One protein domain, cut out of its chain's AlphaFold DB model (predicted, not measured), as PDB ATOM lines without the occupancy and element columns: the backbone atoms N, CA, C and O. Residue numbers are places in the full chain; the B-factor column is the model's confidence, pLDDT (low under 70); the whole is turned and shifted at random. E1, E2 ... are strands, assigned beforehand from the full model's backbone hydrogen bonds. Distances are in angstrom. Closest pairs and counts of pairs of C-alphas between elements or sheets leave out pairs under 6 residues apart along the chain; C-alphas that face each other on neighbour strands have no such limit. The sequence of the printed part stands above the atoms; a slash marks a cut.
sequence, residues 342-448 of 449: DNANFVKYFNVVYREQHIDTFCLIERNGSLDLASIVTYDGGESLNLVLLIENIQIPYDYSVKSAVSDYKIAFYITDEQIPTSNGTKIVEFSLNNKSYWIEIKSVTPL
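This is residues 342 to 448 of the 449 residues of an uncharacterized protein of Eubacterium sp. CAG:841 (UniProt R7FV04). Two strongly twisted sheets of four strands lie face to face as a sandwich, E1 E2 E3 E4 and E5 E6 E8 E7 in order across, the strands of one at 30 degrees to those of the other. The first sheet is a meander, each strand the antiparallel neighbour of the one before; the link E4 to E5 leads into the second, also antiparallel. The printed part has 107 residues with eight named strands, E1 to E8 along the chain, and no named helix: the class is all strand. It is compact, with a radius of gyration of the C-alphas of 13.7 A, and flat, spanning 38 by 37 by 20 A.

E1, residues 344 to 354, and E2, residues 357 to 367, form a hairpin, with N 345 and O 366 within hydrogen-bond range at 2.8 A. E3, residues 370 to 378, forms a hairpin with E2, N 363 and O 374 at 2.8 A, and another with E4, residues 385 to 394, N 375 and O 388 at 2.8 A. E5, residues 398 to 403, and E6, residues 409 to 416, form a hairpin, N 400 and O 413 at 2.8 A. E7, residues 428 to 433, and E8, residues 436 to 447, form another, N 438 and O 431 at 2.8 A. E6 and E8 are antiparallel neighbours at 157 degrees, N 412 and O 444 at 2.8 A. Between the sheets, the closest C-alphas of edge strands E4 and E5 are those of Leu 390 and Val 402, 6.6 A apart; those of edge strands E1 and E7 are Lys 348 and Phe 431, 6.4 A.

E1 begins at C-alpha 344 (5.034, 16.688, -16.352) and bends by 58 degrees at residue 347. E2 measures 30.5 A. E8, 33.6 A, ends at C-alpha 447 (1.479, -13.778, -10.790).

The farthest C-alphas, Asp 342 and Asn 424, are 39.4 A apart. The printed part has no cut. The link E6 to E7, 11 residues, is long. pLDDT is under 70 at residues 379 to 383 and 422 to 426.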
ATOM      1  N   ASP A 342       5.840  17.875 -10.911       77.75
ATOM      2  CA  ASP A 342       6.105  19.202 -11.476       77.75
ATOM      3  C   ASP A 342       6.612  19.096 -12.926       77.75
ATOM      4  O   ASP A 342       7.487  18.278 -13.228       77.75
ATOM      5  N   ASN A 343       6.111  19.967 -13.813       81.31
ATOM      6  CA  ASN A 343       6.498  20.051 -15.233       81.31
ATOM      7  C   ASN A 343       6.385  18.717 -15.997       81.31
ATOM      8  O   ASN A 343       7.261  18.367 -16.794       81.31
ATOM      9  N   ALA A 344       5.312  17.974 -15.736       86.25
ATOM     10  CA  ALA A 344       5.034  16.688 -16.352       86.25
ATOM     11  C   ALA A 344       3.872  16.774 -17.356       86.25
ATOM     12  O   ALA A 344       2.830  17.352 -17.055       86.25
ATOM     13  N   ASN A 345       4.035  16.163 -18.529       86.44
ATOM     14  CA  ASN A 345       3.022  16.090 -19.580       86.44
ATOM     15  C   ASN A 345       2.531  14.652 -19.765       86.44
ATOM     16  O   ASN A 345       3.314  13.703 -19.771       86.44
ATOM     17  N   PHE A 346       1.226  14.490 -19.970       88.88
ATOM     18  CA  PHE A 346       0.643  13.209 -20.353       88.88
ATOM     19  C   PHE A 346       1.078  12.798 -21.764       88.88
ATOM     20  O   PHE A 346       0.964  13.585 -22.703       88.88
ATOM     21  N   VAL A 347       1.510  11.544 -21.923       89.12
ATOM     22  CA  VAL A 347       1.861  10.968 -23.231       89.12
ATOM     23  C   VAL A 347       0.804   9.959 -23.676       89.12
ATOM     24  O   VAL A 347       0.207  10.096 -24.744       89.12
ATOM     25  N   LYS A 348       0.570   8.916 -22.872       89.19
ATOM     26  CA  LYS A 348      -0.377   7.838 -23.195       89.19
ATOM     27  C   LYS A 348      -0.702   7.016 -21.954       89.19
ATOM     28  O   LYS A 348       0.184   6.777 -21.146       89.19
ATOM     29  N   TYR A 349      -1.923   6.497 -21.839       90.50
ATOM     30  CA  TYR A 349      -2.233   5.419 -20.896       90.50
ATOM     31  C   TYR A 349      -2.663   4.150 -21.634       90.50
ATOM     32  O   TYR A 349      -3.135   4.200 -22.775       90.50
ATOM     33  N   PHE A 350      -2.493   3.001 -20.985       89.06
ATOM     34  CA  PHE A 350      -2.914   1.709 -21.511       89.06
ATOM     35  C   PHE A 350      -3.184   0.702 -20.394       89.06
ATOM     36  O   PHE A 350      -2.509   0.669 -19.368       89.06
ATOM     37  N   ASN A 351      -4.164  -0.170 -20.624       89.25
ATOM     38  CA  ASN A 351      -4.501  -1.236 -19.684       89.25
ATOM     39  C   ASN A 351      -3.557  -2.429 -19.870       89.25
ATOM     40  O   ASN A 351      -3.328  -2.870 -21.000       89.25
ATOM     41  N   VAL A 352      -3.091  -3.025 -18.784       87.69
ATOM     42  CA  VAL A 352      -2.424  -4.329 -18.765       87.69
ATOM     43  C   VAL A 352      -3.470  -5.384 -18.416       87.69
ATOM     44  O   VAL A 352      -4.194  -5.256 -17.432       87.69
ATOM     45  N   VAL A 353      -3.595  -6.406 -19.262       85.94
ATOM     46  CA  VAL A 353      -4.624  -7.451 -19.142       85.94
ATOM     47  C   VAL A 353      -3.947  -8.813 -19.233       85.94
ATOM     48  O   VAL A 353      -3.114  -9.023 -20.115       85.94
ATOM     49  N   TYR A 354      -4.321  -9.743 -18.359       85.12
ATOM     50  CA  TYR A 354      -3.864 -11.131 -18.379       85.12
ATOM     51  C   TYR A 354      -5.074 -12.056 -18.261       85.12
ATOM     52  O   TYR A 354      -5.868 -11.913 -17.340       85.12
ATOM     53  N   ARG A 355      -5.237 -12.988 -19.211       81.81
ATOM     54  CA  ARG A 355      -6.401 -13.902 -19.282       81.81
ATOM     55  C   ARG A 355      -7.749 -13.172 -19.151       81.81
ATOM     56  O   ARG A 355      -8.592 -13.570 -18.357       81.81
ATOM     57  N   GLU A 356      -7.909 -12.080 -19.902       80.12
ATOM     58  CA  GLU A 356      -9.108 -11.214 -19.901       80.12
ATOM     59  C   GLU A 356      -9.400 -10.491 -18.572       80.12
ATOM     60  O   GLU A 356     -10.381  -9.760 -18.471       80.12
ATOM     61  N   GLN A 357      -8.524 -10.614 -17.571       83.25
ATOM     62  CA  GLN A 357      -8.612  -9.875 -16.315       83.25
ATOM     63  C   GLN A 357      -7.748  -8.616 -16.379       83.25
ATOM     64  O   GLN A 357      -6.594  -8.661 -16.814       83.25
ATOM     65  N   HIS A 358      -8.316  -7.485 -15.957       87.00
ATOM     66  CA  HIS A 358      -7.571  -6.241 -15.769       87.00
ATOM     67  C   HIS A 358      -6.558  -6.423 -14.632       87.00
ATOM     68  O   HIS A 358      -6.922  -6.873 -13.549       87.00
ATOM     69  N   ILE A 359      -5.287  -6.140 -14.923       89.12
ATOM     70  CA  ILE A 359      -4.165  -6.308 -13.989       89.12
ATOM     71  C   ILE A 359      -3.689  -4.958 -13.464       89.12
ATOM     72  O   ILE A 359      -3.415  -4.827 -12.278       89.12
ATOM     73  N   ASP A 360      -3.552  -3.971 -14.349       89.75
ATOM     74  CA  ASP A 360      -3.132  -2.612 -14.006       89.75
ATOM     75  C   ASP A 360      -3.494  -1.657 -15.153       89.75
ATOM     76  O   ASP A 360      -3.748  -2.093 -16.281       89.75
ATOM     77  N   THR A 361      -3.472  -0.354 -14.899       89.88
ATOM     78  CA  THR A 361      -3.482   0.671 -15.945       89.88
ATOM     79  C   THR A 361      -2.226   1.509 -15.813       89.88
ATOM     80  O   THR A 361      -2.002   2.155 -14.796       89.88
ATOM     81  N   PHE A 362      -1.409   1.527 -16.858       92.25
ATOM     82  CA  PHE A 362      -0.177   2.299 -16.883       92.25
ATOM     83  C   PHE A 362      -0.362   3.627 -17.605       92.25
ATOM     84  O   PHE A 362      -1.151   3.726 -18.544       92.25
ATOM     85  N   CYS A 363       0.396   4.627 -17.172       91.88
ATOM     86  CA  CYS A 363       0.481   5.965 -17.731       91.88
ATOM     87  C   CYS A 363       1.946   6.295 -18.039       91.88
ATOM     88  O   CYS A 363       2.819   6.131 -17.186       91.88
ATOM     89  N   LEU A 364       2.198   6.756 -19.259       91.94
ATOM     90  CA  LEU A 364       3.458   7.335 -19.701       91.94
ATOM     91  C   LEU A 364       3.404   8.846 -19.516       91.94
ATOM     92  O   LEU A 364       2.458   9.503 -19.967       91.94
ATOM     93  N   ILE A 365       4.437   9.376 -18.875       92.25
ATOM     94  CA  ILE A 365       4.532  10.778 -18.483       92.25
ATOM     95  C   ILE A 365       5.871  11.318 -18.979       92.25
ATOM     96  O   ILE A 365       6.908  10.717 -18.723       92.25
ATOM     97  N   GLU A 366       5.871  12.441 -19.687       89.12
ATOM     98  CA  GLU A 366       7.102  13.149 -20.048       89.12
ATOM     99  C   GLU A 366       7.404  14.193 -18.977       89.12
ATOM    100  O   GLU A 366       6.613  15.111 -18.767       89.12
ATOM    101  N   ARG A 367       8.552  14.083 -18.311       86.94
ATOM    102  CA  ARG A 367       8.983  15.012 -17.264       86.94
ATOM    103  C   ARG A 367      10.411  15.456 -17.544       86.94
ATOM    104  O   ARG A 367      11.305  14.634 -17.672       86.94
ATOM    105  N   ASN A 368      10.645  16.765 -17.643       81.88
ATOM    106  CA  ASN A 368      11.983  17.340 -17.882       81.88
ATOM    107  C   ASN A 368      12.748  16.730 -19.085       81.88
ATOM    108  O   ASN A 368      13.975  16.646 -19.066       81.88
ATOM    109  N   GLY A 369      12.033  16.315 -20.137       77.00
ATOM    110  CA  GLY A 369      12.618  15.712 -21.342       77.00
ATOM    111  C   GLY A 369      12.968  14.224 -21.227       77.00
ATOM    112  O   GLY A 369      13.564  13.680 -22.157       77.00
ATOM    113  N   SER A 370      12.602  13.559 -20.128       84.69
ATOM    114  CA  SER A 370      12.666  12.104 -19.975       84.69
ATOM    115  C   SER A 370      11.269  11.490 -19.848       84.69
ATOM    116  O   SER A 370      10.295  12.165 -19.515       84.69
ATOM    117  N   LEU A 371      11.162  10.203 -20.185       90.88
ATOM    118  CA  LEU A 371       9.914   9.447 -20.136       90.88
ATOM    119  C   LEU A 371       9.858   8.637 -18.837       90.88
ATOM    120  O   LEU A 371      10.762   7.855 -18.563       90.88
ATOM    121  N   ASP A 372       8.786   8.778 -18.074       92.50
ATOM    122  CA  ASP A 372       8.516   8.048 -16.838       92.50
ATOM    123  C   ASP A 372       7.298   7.124 -17.033       92.50
ATOM    124  O   ASP A 372       6.412   7.391 -17.855       92.50
ATOM    125  N   LEU A 373       7.239   6.028 -16.270       92.00
ATOM    126  CA  LEU A 373       6.085   5.124 -16.213       92.00
ATOM    127  C   LEU A 373       5.481   5.150 -14.815       92.00
ATOM    128  O   LEU A 373       6.167   4.860 -13.834       92.00
ATOM    129  N   ALA A 374       4.178   5.391 -14.738       91.62
ATOM    130  CA  ALA A 374       3.401   5.293 -13.513       91.62
ATOM    131  C   ALA A 374       2.229   4.316 -13.674       91.62
ATOM    132  O   ALA A 374       1.685   4.152 -14.765       91.62
ATOM    133  N   SER A 375       1.814   3.683 -12.582       90.88
ATOM    134  CA  SER A 375       0.511   3.023 -12.480       90.88
ATOM    135  C   SER A 375      -0.545   4.041 -12.054       90.88
ATOM    136  O   SER A 375      -0.290   4.893 -11.200       90.88
ATOM    137  N   ILE A 376      -1.726   3.953 -12.665       88.38
ATOM    138  CA  ILE A 376      -2.913   4.716 -12.291       88.38
ATOM    139  C   ILE A 376      -3.645   3.933 -11.207       88.38
ATOM    140  O   ILE A 376      -4.129   2.826 -11.445       88.38
ATOM    141  N   VAL A 377      -3.766   4.534 -10.026       84.12
ATOM    142  CA  VAL A 377      -4.399   3.918  -8.859       84.12
ATOM    143  C   VAL A 377      -5.585   4.750  -8.381       84.12
ATOM    144  O   VAL A 377      -5.579   5.980  -8.451       84.12
ATOM    145  N   THR A 378      -6.607   4.072  -7.866       79.50
ATOM    146  CA  THR A 378      -7.816   4.699  -7.314       79.50
ATOM    147  C   THR A 378      -8.043   4.174  -5.906       79.50
ATOM    148  O   THR A 378      -8.191   2.966  -5.725       79.50
ATOM    149  N   TYR A 379      -8.082   5.058  -4.910       69.81
ATOM    150  CA  TYR A 379      -8.247   4.665  -3.501       69.81
ATOM    151  C   TYR A 379      -9.695   4.789  -2.999       69.81
ATOM    152  O   TYR A 379     -10.009   4.338  -1.901       69.81
ATOM    153  N   ASP A 380     -10.581   5.370  -3.806       68.31
ATOM    154  CA  ASP A 380     -11.951   5.766  -3.461       68.31
ATOM    155  C   ASP A 380     -12.997   5.192  -4.434       68.31
ATOM    156  O   ASP A 380     -14.052   5.774  -4.657       68.31
ATOM    157  N   GLY A 381     -12.710   4.040  -5.044       59.34
ATOM    158  CA  GLY A 381     -13.637   3.406  -5.988       59.34
ATOM    159  C   GLY A 381     -13.722   4.096  -7.354       59.34
ATOM    160  O   GLY A 381     -14.621   3.775  -8.128       59.34
ATOM    161  N   GLY A 382     -12.780   4.994  -7.669       65.00
ATOM    162  CA  GLY A 382     -12.639   5.616  -8.988       65.00
ATOM    163  C   GLY A 382     -13.007   7.098  -9.045       65.00
ATOM    164  O   GLY A 382     -12.969   7.671 -10.131       65.00
ATOM    165  N   GLU A 383     -13.341   7.723  -7.912       65.75
ATOM    166  CA  GLU A 383     -13.672   9.154  -7.846       65.75
ATOM    167  C   GLU A 383     -12.430  10.050  -7.992       65.75
ATOM    168  O   GLU A 383     -12.512  11.133  -8.578       65.75
ATOM    169  N   SER A 384     -11.261   9.592  -7.534       74.94
ATOM    170  CA  SER A 384      -9.990  10.283  -7.729       74.94
ATOM    171  C   SER A 384      -8.903   9.363  -8.278       74.94
ATOM    172  O   SER A 384      -8.620   8.272  -7.774       74.94
ATOM    173  N   LEU A 385      -8.252   9.847  -9.338       83.50
ATOM    174  CA  LEU A 385      -7.063   9.221  -9.898       83.50
ATOM    175  C   LEU A 385      -5.826   9.710  -9.140       83.50
ATOM    176  O   LEU A 385      -5.658  10.914  -8.912       83.50
ATOM    177  N   ASN A 386      -4.964   8.766  -8.780       85.44
ATOM    178  CA  ASN A 386      -3.628   8.990  -8.240       85.44
ATOM    179  C   ASN A 386      -2.612   8.190  -9.063       85.44
ATOM    180  O   ASN A 386      -2.979   7.301  -9.833       85.44
ATOM    181  N   LEU A 387      -1.330   8.518  -8.912       89.25
ATOM    182  CA  LEU A 387      -0.252   7.910  -9.686       89.25
ATOM    183  C   LEU A 387       0.808   7.330  -8.758       89.25
ATOM    184  O   LEU A 387       1.238   7.981  -7.807       89.25
ATOM    185  N   VAL A 388       1.243   6.109  -9.057       89.88
ATOM    186  CA  VAL A 388       2.371   5.453  -8.391       89.88
ATOM    187  C   VAL A 388       3.482   5.281  -9.410       89.88
ATOM    188  O   VAL A 388       3.328   4.539 -10.379       89.88
ATOM    189  N   LEU A 389       4.600   5.967  -9.197       90.12
ATOM    190  CA  LEU A 389       5.761   5.882 -10.076       90.12
ATOM    191  C   LEU A 389       6.339   4.466 -10.055       90.12
ATOM    192  O   LEU A 389       6.645   3.934  -8.988       90.12
ATOM    193  N   LEU A 390       6.496   3.867 -11.231       91.44
ATOM    194  CA  LEU A 390       7.061   2.530 -11.389       91.44
ATOM    195  C   LEU A 390       8.494   2.591 -11.911       91.44
ATOM    196  O   LEU A 390       9.348   1.843 -11.434       91.44
ATOM    197  N   ILE A 391       8.755   3.455 -12.897       92.00
ATOM    198  CA  ILE A 391      10.075   3.644 -13.507       92.00
ATOM    199  C   ILE A 391      10.289   5.129 -13.778       92.00
ATOM    200  O   ILE A 391       9.431   5.782 -14.372       92.00
ATOM    201  N   GLU A 392      11.462   5.625 -13.395       89.88
ATOM    202  CA  GLU A 392      11.959   6.943 -13.785       89.88
ATOM    203  C   GLU A 392      12.970   6.828 -14.924       89.88
ATOM    204  O   GLU A 392      13.777   5.894 -14.947       89.88
ATOM    205  N   ASN A 393      12.980   7.819 -15.814       88.31
ATOM    206  CA  ASN A 393      13.965   7.987 -16.878       88.31
ATOM    207  C   ASN A 393      14.117   6.731 -17.753       88.31
ATOM    208  O   ASN A 393      15.209   6.169 -17.890       88.31
ATOM    209  N   ILE A 394      13.007   6.300 -18.351       91.25
ATOM    210  CA  ILE A 394      12.959   5.220 -19.334       91.25
ATOM    211  C   ILE A 394      13.971   5.490 -20.454       91.25
ATOM    212  O   ILE A 394      13.988   6.544 -21.089       91.25
ATOM    213  N   GLN A 395      14.784   4.477 -20.717       90.00
ATOM    214  CA  GLN A 395      15.705   4.362 -21.831       90.00
ATOM    215  C   GLN A 395      15.037   3.572 -22.955       90.00
ATOM    216  O   GLN A 395      14.294   2.618 -22.713       90.00
ATOM    217  N   ILE A 396      15.316   3.972 -24.193       88.38
ATOM    218  CA  ILE A 396      14.786   3.337 -25.399       88.38
ATOM    219  C   ILE A 396      15.966   3.076 -26.352       88.38
ATOM    220  O   ILE A 396      16.709   4.023 -26.623       88.38
ATOM    221  N   PRO A 397      16.153   1.847 -26.873       89.31
ATOM    222  CA  PRO A 397      15.394   0.630 -26.569       89.31
ATOM    223  C   PRO A 397      15.854  -0.071 -25.276       89.31
ATOM    224  O   PRO A 397      17.056  -0.198 -25.038       89.31
ATOM    225  N   TYR A 398      14.921  -0.562 -24.447       92.12
ATOM    226  CA  TYR A 398      15.267  -1.299 -23.219       92.12
ATOM    227  C   TYR A 398      14.148  -2.228 -22.712       92.12
ATOM    228  O   TYR A 398      12.958  -2.002 -22.952       92.12
ATOM    229  N   ASP A 399      14.551  -3.283 -21.995       92.19
ATOM    230  CA  ASP A 399      13.677  -4.264 -21.346       92.19
ATOM    231  C   ASP A 399      13.438  -3.929 -19.872       92.19
ATOM    232  O   ASP A 399      14.367  -3.853 -19.067       92.19
ATOM    233  N   TYR A 400      12.171  -3.803 -19.494       93.94
ATOM    234  CA  TYR A 400      11.752  -3.441 -18.148       93.94
ATOM    235  C   TYR A 400      10.935  -4.537 -17.487       93.94
ATOM    236  O   TYR A 400      10.214  -5.301 -18.131       93.94
ATOM    237  N   SER A 401      11.002  -4.580 -16.157       92.44
ATOM    238  CA  SER A 401      10.100  -5.401 -15.366       92.44
ATOM    239  C   SER A 401       9.713  -4.715 -14.065       92.44
ATOM    240  O   SER A 401      10.577  -4.328 -13.281       92.44
ATOM    241  N   VAL A 402       8.407  -4.592 -13.843       93.31
ATOM    242  CA  VAL A 402       7.809  -3.867 -12.718       93.31
ATOM    243  C   VAL A 402       6.816  -4.755 -11.979       93.31
ATOM    244  O   VAL A 402       6.192  -5.636 -12.576       93.31
ATOM    245  N   LYS A 403       6.654  -4.526 -10.674       92.19
ATOM    246  CA  LYS A 403       5.503  -5.041  -9.926       92.19
ATOM    247  C   LYS A 403       4.328  -4.079 -10.142       92.19
ATOM    248  O   LYS A 403       4.528  -2.870 -10.069       92.19
ATOM    249  N   SER A 404       3.138  -4.608 -10.425       89.69
ATOM    250  CA  SER A 404       1.903  -3.818 -10.494       89.69
ATOM    251  C   SER A 404       1.642  -3.112  -9.158       89.69
ATOM    252  O   SER A 404       1.879  -3.687  -8.094       89.69
ATOM    253  N   ALA A 405       1.157  -1.869  -9.203       88.38
ATOM    254  CA  ALA A 405       0.832  -1.127  -7.981       88.38
ATOM    255  C   ALA A 405      -0.554  -1.490  -7.421       88.38
ATOM    256  O   ALA A 405      -0.838  -1.191  -6.263       88.38
ATOM    257  N   VAL A 406      -1.405  -2.136  -8.229       86.44
ATOM    258  CA  VAL A 406      -2.795  -2.479  -7.874       86.44
ATOM    259  C   VAL A 406      -3.049  -3.984  -7.762       86.44
ATOM    260  O   VAL A 406      -4.107  -4.386  -7.285       86.44
ATOM    261  N   SER A 407      -2.102  -4.829  -8.182       87.75
ATOM    262  CA  SER A 407      -2.239  -6.286  -8.137       87.75
ATOM    263  C   SER A 407      -0.911  -7.002  -7.853       87.75
ATOM    264  O   SER A 407       0.176  -6.458  -8.049       87.75
ATOM    265  N   ASP A 408      -0.977  -8.266  -7.423       89.50
ATOM    266  CA  ASP A 408       0.205  -9.110  -7.199       89.50
ATOM    267  C   ASP A 408       0.693  -9.770  -8.494       89.50
ATOM    268  O   ASP A 408       0.816 -10.988  -8.614       89.50
ATOM    269  N   TYR A 409       0.983  -8.940  -9.492       91.81
ATOM    270  CA  TYR A 409       1.551  -9.366 -10.765       91.81
ATOM    271  C   TYR A 409       2.860  -8.640 -11.055       91.81
ATOM    272  O   TYR A 409       3.039  -7.458 -10.757       91.81
ATOM    273  N   LYS A 410       3.778  -9.361 -11.693       92.38
ATOM    274  CA  LYS A 410       4.979  -8.821 -12.321       92.38
ATOM    275  C   LYS A 410       4.731  -8.678 -13.817       92.38
ATOM    276  O   LYS A 410       4.314  -9.630 -14.476       92.38
ATOM    277  N   ILE A 411       4.997  -7.492 -14.344       92.94
ATOM    278  CA  ILE A 411       4.764  -7.125 -15.740       92.94
ATOM    279  C   ILE A 411       6.128  -6.846 -16.365       92.94
ATOM    280  O   ILE A 411       6.871  -5.997 -15.876       92.94
ATOM    281  N   ALA A 412       6.478  -7.588 -17.412       91.62
ATOM    282  CA  ALA A 412       7.680  -7.362 -18.205       91.62
ATOM    283  C   ALA A 412       7.296  -6.822 -19.580       91.62
ATOM    284  O   ALA A 412       6.391  -7.357 -20.230       91.62
ATOM    285  N   PHE A 413       7.980  -5.772 -20.016       92.06
ATOM    286  CA  PHE A 413       7.710  -5.111 -21.283       92.06
ATOM    287  C   PHE A 413       8.993  -4.562 -21.906       92.06
ATOM    288  O   PHE A 413       9.967  -4.283 -21.210       92.06
ATOM    289  N   TYR A 414       8.964  -4.396 -23.220       91.19
ATOM    290  CA  TYR A 414      10.056  -3.854 -24.018       91.19
ATOM    291  C   TYR A 414       9.603  -2.575 -24.703       91.19
ATOM    292  O   TYR A 414       8.493  -2.536 -25.231       91.19
ATOM    293  N   ILE A 415      10.443  -1.541 -24.686       91.25
ATOM    294  CA  ILE A 415      10.179  -0.280 -25.385       91.25
ATOM    295  C   ILE A 415      11.198  -0.116 -26.509       91.25
ATOM    296  O   ILE A 415      12.389  -0.323 -26.287       91.25
ATOM    297  N   THR A 416      10.740   0.270 -27.700       89.50
ATOM    298  CA  THR A 416      11.576   0.452 -28.896       89.50
ATOM    299  C   THR A 416      11.057   1.574 -29.798       89.50
ATOM    300  O   THR A 416       9.884   1.940 -29.749       89.50
ATOM    301  N   ASP A 417      11.947   2.134 -30.612       88.19
ATOM    302  CA  ASP A 417      11.679   3.061 -31.714       88.19
ATOM    303  C   ASP A 417      11.614   2.358 -33.086       88.19
ATOM    304  O   ASP A 417      11.445   3.015 -34.115       88.19
ATOM    305  N   GLU A 418      11.704   1.025 -33.113       86.69
ATOM    306  CA  GLU A 418      11.468   0.207 -34.299       86.69
ATOM    307  C   GLU A 418      10.047  -0.367 -34.285       86.69
ATOM    308  O   GLU A 418       9.551  -0.860 -33.269       86.69
ATOM    309  N   GLN A 419       9.373  -0.329 -35.434       81.56
ATOM    310  CA  GLN A 419       8.018  -0.852 -35.549       81.56
ATOM    311  C   GLN A 419       8.002  -2.370 -35.326       81.56
ATOM    312  O   GLN A 419       8.580  -3.135 -36.099       81.56
ATOM    313  N   ILE A 420       7.281  -2.815 -34.296       79.19
ATOM    314  CA  ILE A 420       7.149  -4.238 -33.968       79.19
ATOM    315  C   ILE A 420       6.078  -4.874 -34.874       79.19
ATOM    316  O   ILE A 420       4.941  -4.386 -34.908       79.19
ATOM    317  N   PRO A 421       6.382  -5.969 -35.600       72.75
ATOM    318  CA  PRO A 421       5.388  -6.695 -36.381       72.75
ATOM    319  C   PRO A 421       4.282  -7.232 -35.472       72.75
ATOM    320  O   PRO A 421       4.553  -7.856 -34.447       72.75
ATOM    321  N   THR A 422       3.022  -7.031 -35.849       65.38
ATOM    322  CA  THR A 422       1.881  -7.520 -35.069       65.38
ATOM    323  C   THR A 422       1.801  -9.049 -35.174       65.38
ATOM    324  O   THR A 422       1.252  -9.588 -36.133       65.38
ATOM    325  N   SER A 423       2.378  -9.778 -34.217       58.97
ATOM    326  CA  SER A 423       2.197 -11.228 -34.087       58.97
ATOM    327  C   SER A 423       0.947 -11.554 -33.269       58.97
ATOM    328  O   SER A 423       0.588 -10.831 -32.340       58.97
ATOM    329  N   ASN A 424       0.278 -12.662 -33.602       50.31
ATOM    330  CA  ASN A 424      -0.937 -13.102 -32.914       50.31
ATOM    331  C   ASN A 424      -0.706 -13.240 -31.399       50.31
ATOM    332  O   ASN A 424      -0.007 -14.146 -30.953       50.31
ATOM    333  N   GLY A 425      -1.350 -12.363 -30.624       57.53
ATOM    334  CA  GLY A 425      -1.430 -12.447 -29.164       57.53
ATOM    335  C   GLY A 425      -0.580 -11.438 -28.388       57.53
ATOM    336  O   GLY A 425      -0.797 -11.300 -27.185       57.53
ATOM    337  N   THR A 426       0.330 -10.700 -29.032       61.94
ATOM    338  CA  THR A 426       1.176  -9.723 -28.332       61.94
ATOM    339  C   THR A 426       0.502  -8.356 -28.263       61.94
ATOM    340  O   THR A 426       0.110  -7.790 -29.284       61.94
ATOM    341  N   LYS A 427       0.352  -7.799 -27.054       73.06
ATOM    342  CA  LYS A 427      -0.222  -6.461 -26.876       73.06
ATOM    343  C   LYS A 427       0.859  -5.409 -27.120       73.06
ATOM    344  O   LYS A 427       1.751  -5.244 -26.290       73.06
ATOM    345  N   ILE A 428       0.750  -4.722 -28.255       82.19
ATOM    346  CA  ILE A 428       1.631  -3.625 -28.659       82.19
ATOM    347  C   ILE A 428       0.898  -2.300 -28.431       82.19
ATOM    348  O   ILE A 428      -0.245  -2.140 -28.865       82.19
ATOM    349  N   VAL A 429       1.538  -1.357 -27.743       84.94
ATOM    350  CA  VAL A 429       1.026   0.002 -27.520       84.94
ATOM    351  C   VAL A 429       1.913   0.985 -28.269       84.94
ATOM    352  O   VAL A 429       3.098   1.091 -27.972       84.94
ATOM    353  N   GLU A 430       1.339   1.699 -29.230       89.12
ATOM    354  CA  GLU A 430       2.016   2.787 -29.938       89.12
ATOM    355  C   GLU A 430       1.807   4.115 -29.201       89.12
ATOM    356  O   GLU A 430       0.699   4.422 -28.739       89.12
ATOM    357  N   PHE A 431       2.869   4.913 -29.102       88.38
ATOM    358  CA  PHE A 431       2.815   6.274 -28.577       88.38
ATOM    359  C   PHE A 431       3.789   7.194 -29.316       88.38
ATOM    360  O   PHE A 431       4.736   6.741 -29.956       88.38
ATOM    361  N   SER A 432       3.552   8.502 -29.226       85.75
ATOM    362  CA  SER A 432       4.407   9.515 -29.843       85.75
ATOM    363  C   SER A 432       5.043  10.396 -28.777       85.75
ATOM    364  O   SER A 432       4.355  10.891 -27.890       85.75
ATOM    365  N   LEU A 433       6.351  10.613 -28.891       84.25
ATOM    366  CA  LEU A 433       7.121  11.507 -28.029       84.25
ATOM    367  C   LEU A 433       8.070  12.319 -28.918       84.25
ATOM    368  O   LEU A 433       8.774  11.750 -29.753       84.25
ATOM    369  N   ASN A 434       8.075  13.648 -28.785       82.25
ATOM    370  CA  ASN A 434       8.922  14.541 -29.594       82.25
ATOM    371  C   ASN A 434       8.827  14.293 -31.119       82.25
ATOM    372  O   ASN A 434       9.833  14.272 -31.827       82.25
ATOM    373  N   ASN A 435       7.602  14.097 -31.626       80.88
ATOM    374  CA  ASN A 435       7.288  13.813 -33.038       80.88
ATOM    375  C   ASN A 435       7.918  12.527 -33.615       80.88
ATOM    376  O   ASN A 435       8.005  12.381 -34.835       80.88
ATOM    377  N   LYS A 436       8.339  11.585 -32.762       86.44
ATOM    378  CA  LYS A 436       8.736  10.224 -33.149       86.44
ATOM    379  C   LYS A 436       7.776   9.202 -32.541       86.44
ATOM    380  O   LYS A 436       7.308   9.402 -31.420       86.44
ATOM    381  N   SER A 437       7.485   8.135 -33.283       88.88
ATOM    382  CA  SER A 437       6.692   7.003 -32.791       88.88
ATOM    383  C   SER A 437       7.576   5.992 -32.071       88.88
ATOM    384  O   SER A 437       8.703   5.734 -32.491       88.88
ATOM    385  N   TYR A 438       7.031   5.418 -31.006       90.94
ATOM    386  CA  TYR A 438       7.636   4.378 -30.189       90.94
ATOM    387  C   TYR A 438       6.591   3.299 -29.892       90.94
ATOM    388  O   TYR A 438       5.382   3.560 -29.901       90.94
ATOM    389  N   TRP A 439       7.058   2.092 -29.589       91.38
ATOM    390  CA  TRP A 439       6.215   0.932 -29.324       91.38
ATOM    391  C   TRP A 439       6.593   0.273 -28.003       91.38
ATOM    392  O   TRP A 439       7.772   0.096 -27.700       91.38
ATOM    393  N   ILE A 440       5.574  -0.112 -27.235       91.00
ATOM    394  CA  ILE A 440       5.703  -0.945 -26.038       91.00
ATOM    395  C   ILE A 440       5.131  -2.324 -26.336       91.00
ATOM    396  O   ILE A 440       3.945  -2.447 -26.639       91.00
ATOM    397  N   GLU A 441       5.946  -3.359 -26.190       90.44
ATOM    398  CA  GLU A 441       5.525  -4.756 -26.241       90.44
ATOM    399  C   GLU A 441       5.426  -5.318 -24.825       90.44
ATOM    400  O   GLU A 441       6.425  -5.399 -24.109       90.44
ATOM    401  N   ILE A 442       4.233  -5.747 -24.410       89.38
ATOM    402  CA  ILE A 442       4.080  -6.486 -23.152       89.38
ATOM    403  C   ILE A 442       4.540  -7.930 -23.385       89.38
ATOM    404  O   ILE A 442       3.808  -8.734 -23.962       89.38
ATOM    405  N   LYS A 443       5.749  -8.255 -22.916       87.12
ATOM    406  CA  LYS A 443       6.397  -9.563 -23.101       87.12
ATOM    407  C   LYS A 443       5.800 -10.648 -22.210       87.12
ATOM    408  O   LYS A 443       5.596 -11.774 -22.655       87.12
ATOM    409  N   SER A 444       5.520 -10.332 -20.946       87.75
ATOM    410  CA  SER A 444       4.916 -11.297 -20.020       87.75
ATOM    411  C   SER A 444       4.227 -10.625 -18.841       87.75
ATOM    412  O   SER A 444       4.717  -9.629 -18.313       87.75
ATOM    413  N   VAL A 445       3.141 -11.235 -18.370       89.88
ATOM    414  CA  VAL A 445       2.469 -10.885 -17.115       89.88
ATOM    415  C   VAL A 445       2.411 -12.147 -16.258       89.88
ATOM    416  O   VAL A 445       1.894 -13.172 -16.704       89.88
ATOM    417  N   THR A 446       2.997 -12.115 -15.063       90.38
ATOM    418  CA  THR A 446       3.182 -13.306 -14.217       90.38
ATOM    419  C   THR A 446       2.698 -13.035 -12.793       90.38
ATOM    420  O   THR A 446       3.110 -12.023 -12.225       90.38
ATOM    421  N   PRO A 447       1.857 -13.900 -12.196       87.88
ATOM    422  CA  PRO A 447       1.479 -13.778 -10.790       87.88
ATOM    423  C   PRO A 447       2.703 -13.866  -9.872       87.88
ATOM    424  O   PRO A 447       3.603 -14.679 -10.100       87.88
ATOM    425  N   LEU A 448       2.727 -13.040  -8.832       85.50
ATOM    426  CA  LEU A 448       3.665 -13.135  -7.721       85.50
ATOM    427  C   LEU A 448       2.977 -13.966  -6.633       85.50
ATOM    428  O   LEU A 448       2.075 -13.468  -5.969       85.50
TER     429      LEU A 448